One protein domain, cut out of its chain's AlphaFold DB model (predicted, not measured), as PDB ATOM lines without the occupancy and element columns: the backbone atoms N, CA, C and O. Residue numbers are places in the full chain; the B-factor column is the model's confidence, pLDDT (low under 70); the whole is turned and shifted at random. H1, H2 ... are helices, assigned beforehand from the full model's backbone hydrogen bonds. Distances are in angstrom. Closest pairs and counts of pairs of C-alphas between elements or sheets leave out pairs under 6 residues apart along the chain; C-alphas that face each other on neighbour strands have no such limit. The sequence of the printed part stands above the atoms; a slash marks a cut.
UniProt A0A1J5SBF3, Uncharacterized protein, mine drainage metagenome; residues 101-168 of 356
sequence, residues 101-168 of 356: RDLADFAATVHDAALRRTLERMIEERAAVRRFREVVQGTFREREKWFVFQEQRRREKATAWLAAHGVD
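Overview. This is residues 101 to 168 of the 356 residues of an uncharacterized protein of mine drainage metagenome (UniProt A0A1J5SBF3). One long helix, H4, runs out like an arm from a small head of three short helices, H1, H2 and H3, whose centres make a triangle and which run by turns in opposite ways. The first part of H4 turns a corner from H3 and passes beside H1 on a slant, while its far end sticks out with residues 161 to 166, which stand free. The printed part has 68 residues with four named helices, in the order H1, H2, H3, H4, and no named strand; its class is all helix. It is loose, with a radius of gyration of the C-alphas of 13.9 A, and elongated, spanning 43 by 25 by 18 A.

Along the chain. H4, residues 140 to 164, is the longest helix and measures 36.4 A from first to last C-alpha. It begins at C-alpha 140, (272.663, 282.310, 324.289), and ends at C-alpha 164, (294.711, 257.235, 309.773). H1, residues 101 to 109, measures 12.9 A and begins at C-alpha 101, (275.700, 261.357, 317.274). H2, residues 113 to 124, measures 17.1 A, and H3, residues 129 to 137, measures 12.0 A.

Arrangement. H4 touches H1 with residues 146 to 153 alone, at a steep tilt of 46 degrees, opposite ways; their closest C-alphas, those of Phe 106 and Phe 149, are 7.1 A apart. H4 and H3 touch only at the corner by their link, with the C-alphas of Gln 137 and Arg 143 closest at 4.9 A. H4 and H2 are apart. H1 and H2 form a helical hairpin: they touch at a shallow tilt of 10 degrees, opposite ways, with the C-alphas of Ala 107 and Arg 116 closest at 5.5 A. H2 and H3 form a second helical hairpin, at a shallow tilt of 22 degrees; H2 touches H3 with residues 119 to 123 alone, and the closest C-alphas, those of Leu 119 and Phe 132, are 6.3 A apart. H1 and H3 are near each other. The helix packing is mostly aligned, the lines of touching helices at shallow tilts, but only just: 2 of 3 pairs. In H3 and H4 every O i to N i+4 pair is within hydrogen-bond range; in H1 it is 4 of 5 and in H2 7 of 8.

Size, cuts and confidence. The two C-alphas farthest apart, those of Ala 114 and Gly 166, are 43.7 A from each other. The printed part has no cut, and the links from H1 to H2, H2 to H3 and H3 to H4 are tight. The mean pLDDT of the printed part is 77.9; 13 residues are under 70, namely residue 111, residues 125 to 130, residues 138 to 142 and residue 144.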
ATOM      1  N   ARG A 101     275.041 261.714 316.013       76.25
ATOM      2  CA  ARG A 101     275.700 261.357 317.274       76.25
ATOM      3  C   ARG A 101     276.291 262.570 318.001       76.25
ATOM      4  O   ARG A 101     276.183 262.628 319.219       76.25
ATOM      5  N   ASP A 102     276.836 263.545 317.277       81.19
ATOM      6  CA  ASP A 102     277.401 264.761 317.876       81.19
ATOM      7  C   ASP A 102     276.304 265.578 318.576       81.19
ATOM      8  O   ASP A 102     276.500 266.086 319.678       81.19
ATOM      9  N   LEU A 103     275.106 265.626 317.978       81.75
ATOM     10  CA  LEU A 103     273.929 266.268 318.572       81.75
ATOM     11  C   LEU A 103     273.509 265.588 319.882       81.75
ATOM     12  O   LEU A 103     273.194 266.271 320.857       81.75
ATOM     13  N   ALA A 104     273.510 264.251 319.912       80.00
ATOM     14  CA  ALA A 104     273.164 263.471 321.102       80.00
ATOM     15  C   ALA A 104     274.183 263.659 322.227       80.00
ATOM     16  O   ALA A 104     273.802 263.892 323.375       80.00
ATOM     17  N   ASP A 105     275.467 263.626 321.883       82.94
ATOM     18  CA  ASP A 105     276.546 263.856 322.832       82.94
ATOM     19  C   ASP A 105     276.466 265.270 323.427       82.94
ATOM     20  O   ASP A 105     276.601 265.425 324.640       82.94
ATOM     21  N   PHE A 106     276.154 266.296 322.623       82.50
ATOM     22  CA  PHE A 106     275.928 267.644 323.146       82.50
ATOM     23  C   PHE A 106     274.698 267.726 324.047       82.50
ATOM     24  O   PHE A 106     274.785 268.292 325.137       82.50
ATOM     25  N   ALA A 107     273.564 267.148 323.635       83.44
ATOM     26  CA  ALA A 107     272.342 267.154 324.440       83.44
ATOM     27  C   ALA A 107     272.590 266.572 325.843       83.44
ATOM     28  O   ALA A 107     272.103 267.123 326.832       83.44
ATOM     29  N   ALA A 108     273.424 265.531 325.953       80.81
ATOM     30  CA  ALA A 108     273.817 264.942 327.231       80.81
ATOM     31  C   ALA A 108     274.607 265.905 328.145       80.81
ATOM     32  O   ALA A 108     274.543 265.771 329.368       80.81
ATOM     33  N   THR A 109     275.308 266.901 327.586       75.44
ATOM     34  CA  THR A 109     276.030 267.936 328.357       75.44
ATOM     35  C   THR A 109     275.123 269.048 328.900       75.44
ATOM     36  O   THR A 109     275.539 269.830 329.759       75.44
ATOM     37  N   VAL A 110     273.864 269.125 328.450       76.06
ATOM     38  CA  VAL A 110     272.918 270.164 328.876       76.06
ATOM     39  C   VAL A 110     272.425 269.888 330.301       76.06
ATOM     40  O   VAL A 110     271.823 268.852 330.605       76.06
ATOM     41  N   HIS A 111     272.663 270.848 331.200       69.69
ATOM     42  CA  HIS A 111     272.284 270.734 332.615       69.69
ATOM     43  C   HIS A 111     270.778 270.897 332.859       69.69
ATOM     44  O   HIS A 111     270.237 270.263 333.766       69.69
ATOM     45  N   ASP A 112     270.089 271.717 332.060       73.69
ATOM     46  CA  ASP A 112     268.639 271.883 332.157       73.69
ATOM     47  C   ASP A 112     267.937 270.594 331.707       73.69
ATOM     48  O   ASP A 112     267.930 270.235 330.531       73.69
ATOM     49  N   ALA A 113     267.319 269.894 332.660       75.12
ATOM     50  CA  ALA A 113     266.663 268.617 332.412       75.12
ATOM     51  C   ALA A 113     265.425 268.721 331.498       75.12
ATOM     52  O   ALA A 113     265.060 267.740 330.849       75.12
ATOM     53  N   ALA A 114     264.732 269.863 331.456       75.06
ATOM     54  CA  ALA A 114     263.613 270.077 330.537       75.06
ATOM     55  C   ALA A 114     264.114 270.323 329.110       75.06
ATOM     56  O   ALA A 114     263.604 269.706 328.168       75.06
ATOM     57  N   LEU A 115     265.150 271.151 328.959       77.00
ATOM     58  CA  LEU A 115     265.782 271.395 327.666       77.00
ATOM     59  C   LEU A 115     266.451 270.127 327.124       77.00
ATOM     60  O   LEU A 115     266.176 269.741 325.993       77.00
ATOM     61  N   ARG A 116     267.229 269.415 327.947       81.56
ATOM     62  CA  ARG A 116     267.884 268.153 327.574       81.56
ATOM     63  C   ARG A 116     266.895 267.129 327.020       81.56
ATOM     64  O   ARG A 116     267.072 266.670 325.901       81.56
ATOM     65  N   ARG A 117     265.801 266.849 327.740       81.94
ATOM     66  CA  ARG A 117     264.754 265.918 327.269       81.94
ATOM     67  C   ARG A 117     264.104 266.369 325.964       81.94
ATOM     68  O   ARG A 117     263.697 265.543 325.149       81.94
ATOM     69  N   THR A 118     263.972 267.680 325.775       82.81
ATOM     70  CA  THR A 118     263.444 268.248 324.532       82.81
ATOM     71  C   THR A 118     264.401 267.984 323.370       82.81
ATOM     72  O   THR A 118     263.950 267.531 322.320       82.81
ATOM     73  N   LEU A 119     265.701 268.202 323.576       82.31
ATOM     74  CA  LEU A 119     266.753 267.970 322.585       82.31
ATOM     75  C   LEU A 119     266.926 266.476 322.256       82.31
ATOM     76  O   LEU A 119     266.971 266.120 321.081       82.31
ATOM     77  N   GLU A 120     266.944 265.601 323.264       82.06
ATOM     78  CA  GLU A 120     267.049 264.140 323.102       82.06
ATOM     79  C   GLU A 120     265.898 263.583 322.251       82.06
ATOM     80  O   GLU A 120     266.136 262.907 321.252       82.06
ATOM     81  N   ARG A 121     264.647 263.949 322.572       79.31
ATOM     82  CA  ARG A 121     263.465 263.529 321.798       79.31
ATOM     83  C   ARG A 121     263.509 264.027 320.356       79.31
ATOM     84  O   ARG A 121     263.051 263.340 319.448       79.31
ATOM     85  N   MET A 122     264.023 265.237 320.140       78.19
ATOM     86  CA  MET A 122     264.162 265.795 318.800       78.19
ATOM     87  C   MET A 122     265.106 264.936 317.955       78.19
ATOM     88  O   MET A 122     264.734 264.579 316.847       78.19
ATOM     89  N   ILE A 123     266.268 264.533 318.472       76.69
ATOM     90  CA  ILE A 123     267.269 263.759 317.715       76.69
ATOM     91  C   ILE A 123     266.712 262.430 317.161       76.69
ATOM     92  O   ILE A 123     267.104 262.010 316.071       76.69
ATOM     93  N   GLU A 124     265.764 261.798 317.856       71.94
ATOM     94  CA  GLU A 124     265.107 260.556 317.413       71.94
ATOM     95  C   GLU A 124     264.158 260.762 316.211       71.94
ATOM     96  O   GLU A 124     263.934 259.851 315.407       71.94
ATOM     97  N   GLU A 125     263.626 261.973 316.027       69.44
ATOM     98  CA  GLU A 125     262.759 262.339 314.908       69.44
ATOM     99  C   GLU A 125     263.624 262.816 313.719       69.44
ATOM    100  O   GLU A 125     264.128 263.936 313.717       69.44
ATOM    101  N   ARG A 126     263.764 262.013 312.651       56.47
ATOM    102  CA  ARG A 126     264.617 262.236 311.446       56.47
ATOM    103  C   ARG A 126     264.527 263.607 310.713       56.47
ATOM    104  O   ARG A 126     265.229 263.804 309.727       56.47
ATOM    105  N   ALA A 127     263.714 264.564 311.168       52.09
ATOM    106  CA  ALA A 127     263.585 265.935 310.649       52.09
ATOM    107  C   ALA A 127     264.029 267.027 311.659       52.09
ATOM    108  O   ALA A 127     263.539 268.160 311.629       52.09
ATOM    109  N   ALA A 128     264.898 266.688 312.614       61.78
ATOM    110  CA  ALA A 128     265.148 267.508 313.797       61.78
ATOM    111  C   ALA A 128     266.469 268.277 313.856       61.78
ATOM    112  O   ALA A 128     266.587 269.133 314.723       61.78
ATOM    113  N   VAL A 129     267.428 268.061 312.954       64.81
ATOM    114  CA  VAL A 129     268.727 268.767 313.012       64.81
ATOM    115  C   VAL A 129     268.542 270.286 312.936       64.81
ATOM    116  O   VAL A 129     269.099 271.028 313.740       64.81
ATOM    117  N   ARG A 130     267.681 270.762 312.027       68.56
ATOM    118  CA  ARG A 130     267.386 272.198 311.908       68.56
ATOM    119  C   ARG A 130     266.669 272.748 313.145       68.56
ATOM    120  O   ARG A 130     267.084 273.768 313.673       68.56
ATOM    121  N   ARG A 131     265.645 272.042 313.644       70.44
ATOM    122  CA  ARG A 131     264.879 272.440 314.845       70.44
ATOM    123  C   ARG A 131     265.743 272.433 316.110       70.44
ATOM    124  O   ARG A 131     265.624 273.327 316.935       70.44
ATOM    125  N   PHE A 132     266.633 271.452 316.240       78.31
ATOM    126  CA  PHE A 132     267.632 271.377 317.301       78.31
ATOM    127  C   PHE A 132     268.528 272.615 317.271       78.31
ATOM    128  O   PHE A 132     268.644 273.313 318.277       78.31
ATOM    129  N   ARG A 133     269.095 272.936 316.099       72.75
ATOM    130  CA  ARG A 133     269.941 274.123 315.921       72.75
ATOM    131  C   ARG A 133     269.179 275.412 316.220       72.75
ATOM    132  O   ARG A 133     269.716 276.251 316.923       72.75
ATOM    133  N   GLU A 134     267.931 275.550 315.772       77.25
ATOM    134  CA  GLU A 134     267.081 276.714 316.075       77.25
ATOM    135  C   GLU A 134     266.886 276.907 317.596       77.25
ATOM    136  O   GLU A 134     267.025 278.020 318.102       77.25
ATOM    137  N   VAL A 135     266.629 275.830 318.350       76.69
ATOM    138  CA  VAL A 135     266.454 275.883 319.816       76.69
ATOM    139  C   VAL A 135     267.760 276.224 320.539       76.69
ATOM    140  O   VAL A 135     267.767 277.061 321.448       76.69
ATOM    141  N   VAL A 136     268.869 275.606 320.127       76.31
ATOM    142  CA  VAL A 136     270.198 275.862 320.699       76.31
ATOM    143  C   VAL A 136     270.652 277.291 320.389       76.31
ATOM    144  O   VAL A 136     271.071 278.007 321.295       76.31
ATOM    145  N   GLN A 137     270.481 277.760 319.150       71.56
ATOM    146  CA  GLN A 137     270.804 279.131 318.738       71.56
ATOM    147  C   GLN A 137     269.924 280.182 319.424       71.56
ATOM    148  O   GLN A 137     270.397 281.287 319.694       71.56
ATOM    149  N   GLY A 138     268.671 279.839 319.737       69.31
ATOM    150  CA  GLY A 138     267.750 280.696 320.483       69.31
ATOM    151  C   GLY A 138     268.128 280.892 321.955       69.31
ATOM    152  O   GLY A 138     267.605 281.799 322.601       69.31
ATOM    153  N   THR A 139     269.053 280.086 322.489       67.06
ATOM    154  CA  THR A 139     269.494 280.152 323.887       67.06
ATOM    155  C   THR A 139     270.968 280.533 323.955       67.06
ATOM    156  O   THR A 139     271.829 279.685 323.760       67.06
ATOM    157  N   PHE A 140     271.283 281.789 324.294       56.59
ATOM    158  CA  PHE A 140     272.663 282.310 324.289       56.59
ATOM    159  C   PHE A 140     273.685 281.377 324.969       56.59
ATOM    160  O   PHE A 140     274.704 281.047 324.375       56.59
ATOM    161  N   ARG A 141     273.388 280.889 326.183       62.34
ATOM    162  CA  ARG A 141     274.293 280.003 326.942       62.34
ATOM    163  C   ARG A 141     274.563 278.676 326.229       62.34
ATOM    164  O   ARG A 141     275.690 278.195 326.252       62.34
ATOM    165  N   GLU A 142     273.536 278.076 325.639       69.06
ATOM    166  CA  GLU A 142     273.677 276.789 324.957       69.06
ATOM    167  C   GLU A 142     274.278 276.965 323.563       69.06
ATOM    168  O   GLU A 142     275.044 276.115 323.135       69.06
ATOM    169  N   ARG A 143     274.047 278.107 322.909       71.88
ATOM    170  CA  ARG A 143     274.719 278.485 321.665       71.88
ATOM    171  C   ARG A 143     276.239 278.576 321.828       71.88
ATOM    172  O   ARG A 143     276.959 278.005 321.021       71.88
ATOM    173  N   GLU A 144     276.728 279.248 322.870       68.56
ATOM    174  CA  GLU A 144     278.177 279.354 323.122       68.56
ATOM    175  C   GLU A 144     278.800 277.985 323.423       68.56
ATOM    176  O   GLU A 144     279.822 277.616 322.846       68.56
ATOM    177  N   LYS A 145     278.154 277.182 324.281       70.62
ATOM    178  CA  LYS A 145     278.605 275.810 324.561       70.62
ATOM    179  C   LYS A 145     278.600 274.940 323.309       70.62
ATOM    180  O   LYS A 145     279.488 274.111 323.146       70.62
ATOM    181  N   TRP A 146     277.603 275.122 322.450       77.19
ATOM    182  CA  TRP A 146     277.479 274.403 321.194       77.19
ATOM    183  C   TRP A 146     278.622 274.731 320.238       77.19
ATOM    184  O   TRP A 146     279.222 273.804 319.711       77.19
ATOM    185  N   PHE A 147     278.991 276.007 320.082       71.69
ATOM    186  CA  PHE A 147     280.148 276.386 319.266       71.69
ATOM    187  C   PHE A 147     281.443 275.741 319.769       71.69
ATOM    188  O   PHE A 147     282.160 275.119 318.990       71.69
ATOM    189  N   VAL A 148     281.709 275.812 321.078       73.12
ATOM    190  CA  VAL A 148     282.894 275.175 321.682       73.12
ATOM    191  C   VAL A 148     282.879 273.657 321.477       73.12
ATOM    192  O   VAL A 148     283.907 273.059 321.160       73.12
ATOM    193  N   PHE A 149     281.716 273.024 321.638       77.00
ATOM    194  CA  PHE A 149     281.554 271.586 321.443       77.00
ATOM    195  C   PHE A 149     281.774 271.168 319.983       77.00
ATOM    196  O   PHE A 149     282.480 270.192 319.732       77.00
ATOM    197  N   GLN A 150     281.198 271.899 319.024       78.88
ATOM    198  CA  GLN A 150     281.370 271.633 317.595       78.88
ATOM    199  C   GLN A 150     282.838 271.734 317.185       78.88
ATOM    200  O   GLN A 150     283.354 270.822 316.541       78.88
ATOM    201  N   GLU A 151     283.518 272.794 317.619       80.50
ATOM    202  CA  GLU A 151     284.945 273.013 317.377       80.50
ATOM    203  C   GLU A 151     285.788 271.846 317.910       80.50
ATOM    204  O   GLU A 151     286.615 271.269 317.202       80.50
ATOM    205  N   GLN A 152     285.537 271.435 319.157       82.69
ATOM    206  CA  GLN A 152     286.233 270.303 319.761       82.69
ATOM    207  C   GLN A 152     285.984 269.005 318.979       82.69
ATOM    208  O   GLN A 152     286.929 268.269 318.694       82.69
ATOM    209  N   ARG A 153     284.731 268.731 318.590       85.62
ATOM    210  CA  ARG A 153     284.375 267.540 317.806       85.62
ATOM    211  C   ARG A 153     285.040 267.519 316.440       85.62
ATOM    212  O   ARG A 153     285.516 266.467 316.015       85.62
ATOM    213  N   ARG A 154     285.104 268.663 315.762       85.88
ATOM    214  CA  ARG A 154     285.808 268.794 314.484       85.88
ATOM    215  C   ARG A 154     287.292 268.502 314.631       85.88
ATOM    216  O   ARG A 154     287.816 267.697 313.866       85.88
ATOM    217  N   ARG A 155     287.945 269.055 315.656       88.19
ATOM    218  CA  ARG A 155     289.362 268.776 315.946       88.19
ATOM    219  C   ARG A 155     289.617 267.313 316.263       88.19
ATOM    220  O   ARG A 155     290.593 266.745 315.781       88.19
ATOM    221  N   GLU A 156     288.750 266.677 317.045       88.25
ATOM    222  CA  GLU A 156     288.853 265.244 317.345       88.25
ATOM    223  C   GLU A 156     288.749 264.389 316.070       88.25
ATOM    224  O   GLU A 156     289.580 263.503 315.861       88.25
ATOM    225  N   LYS A 157     287.784 264.686 315.186       89.94
ATOM    226  CA  LYS A 157     287.635 264.008 313.886       89.94
ATOM    227  C   LYS A 157     288.837 264.239 312.978       89.94
ATOM    228  O   LYS A 157     289.368 263.273 312.441       89.94
ATOM    229  N   ALA A 158     289.299 265.481 312.862       91.88
ATOM    230  CA  ALA A 158     290.474 265.835 312.075       91.88
ATOM    231  C   ALA A 158     291.729 265.109 312.579       91.88
ATOM    232  O   ALA A 158     292.467 264.528 311.791       91.88
ATOM    233  N   THR A 159     291.925 265.056 313.901       92.00
ATOM    234  CA  THR A 159     293.041 264.327 314.526       92.00
ATOM    235  C   THR A 159     292.977 262.836 314.201       92.00
ATOM    236  O   THR A 159     293.983 262.239 313.831       92.00
ATOM    237  N   ALA A 160     291.795 262.221 314.314       90.69
ATOM    238  CA  ALA A 160     291.610 260.807 314.001       90.69
ATOM    239  C   ALA A 160     291.818 260.506 312.506       90.69
ATOM    240  O   ALA A 160     292.433 259.497 312.160       90.69
ATOM    241  N   TRP A 161     291.335 261.386 311.629       93.12
ATOM    242  CA  TRP A 161     291.503 261.277 310.183       93.12
ATOM    243  C   TRP A 161     292.975 261.418 309.771       93.12
ATOM    244  O   TRP A 161     293.481 260.570 309.040       93.12
ATOM    245  N   LEU A 162     293.701 262.403 310.310       92.25
ATOM    246  CA  LEU A 162     295.141 262.575 310.082       92.25
ATOM    247  C   LEU A 162     295.961 261.396 310.619       92.25
ATOM    248  O   LEU A 162     296.859 260.905 309.932       92.25
ATOM    249  N   ALA A 163     295.603 260.861 311.788       91.31
ATOM    250  CA  ALA A 163     296.251 259.674 312.341       91.31
ATOM    251  C   ALA A 163     296.081 258.442 311.433       91.31
ATOM    252  O   ALA A 163     297.016 257.649 311.299       91.31
ATOM    253  N   ALA A 164     294.930 258.292 310.765       90.06
ATOM    254  CA  ALA A 164     294.711 257.235 309.773       90.06
ATOM    255  C   ALA A 164     295.594 257.395 308.519       90.06
ATOM    256  O   ALA A 164     295.928 256.397 307.882       90.06
ATOM    257  N   HIS A 165     296.027 258.622 308.216       88.50
ATOM    258  CA  HIS A 165     297.007 258.944 307.174       88.50
ATOM    259  C   HIS A 165     298.462 258.910 307.683       88.50
ATOM    260  O   HIS A 165     299.387 259.244 306.951       88.50
ATOM    261  N   GLY A 166     298.693 258.482 308.929       89.44
ATOM    262  CA  GLY A 166     300.032 258.375 309.512       89.44
ATOM    263  C   GLY A 166     300.606 259.689 310.050       89.44
ATOM    264  O   GLY A 166     301.809 259.753 310.308       89.44
ATOM    265  N   VAL A 167     299.771 260.713 310.250       90.50
ATOM    266  CA  VAL A 167     300.172 262.026 310.776       90.50
ATOM    267  C   VAL A 167     299.740 262.167 312.234       90.50
ATOM    268  O   VAL A 167     298.554 262.129 312.554       90.50
ATOM    269  N   ASP A 168     300.711 262.341 313.129       92.25
ATOM    270  CA  ASP A 168     300.470 262.704 314.530       92.25
ATOM    271  C   ASP A 168     300.485 264.235 314.633       92.25
ATOM    272  O   ASP A 168     301.526 264.854 314.411       92.25
TER     273      ASP A 168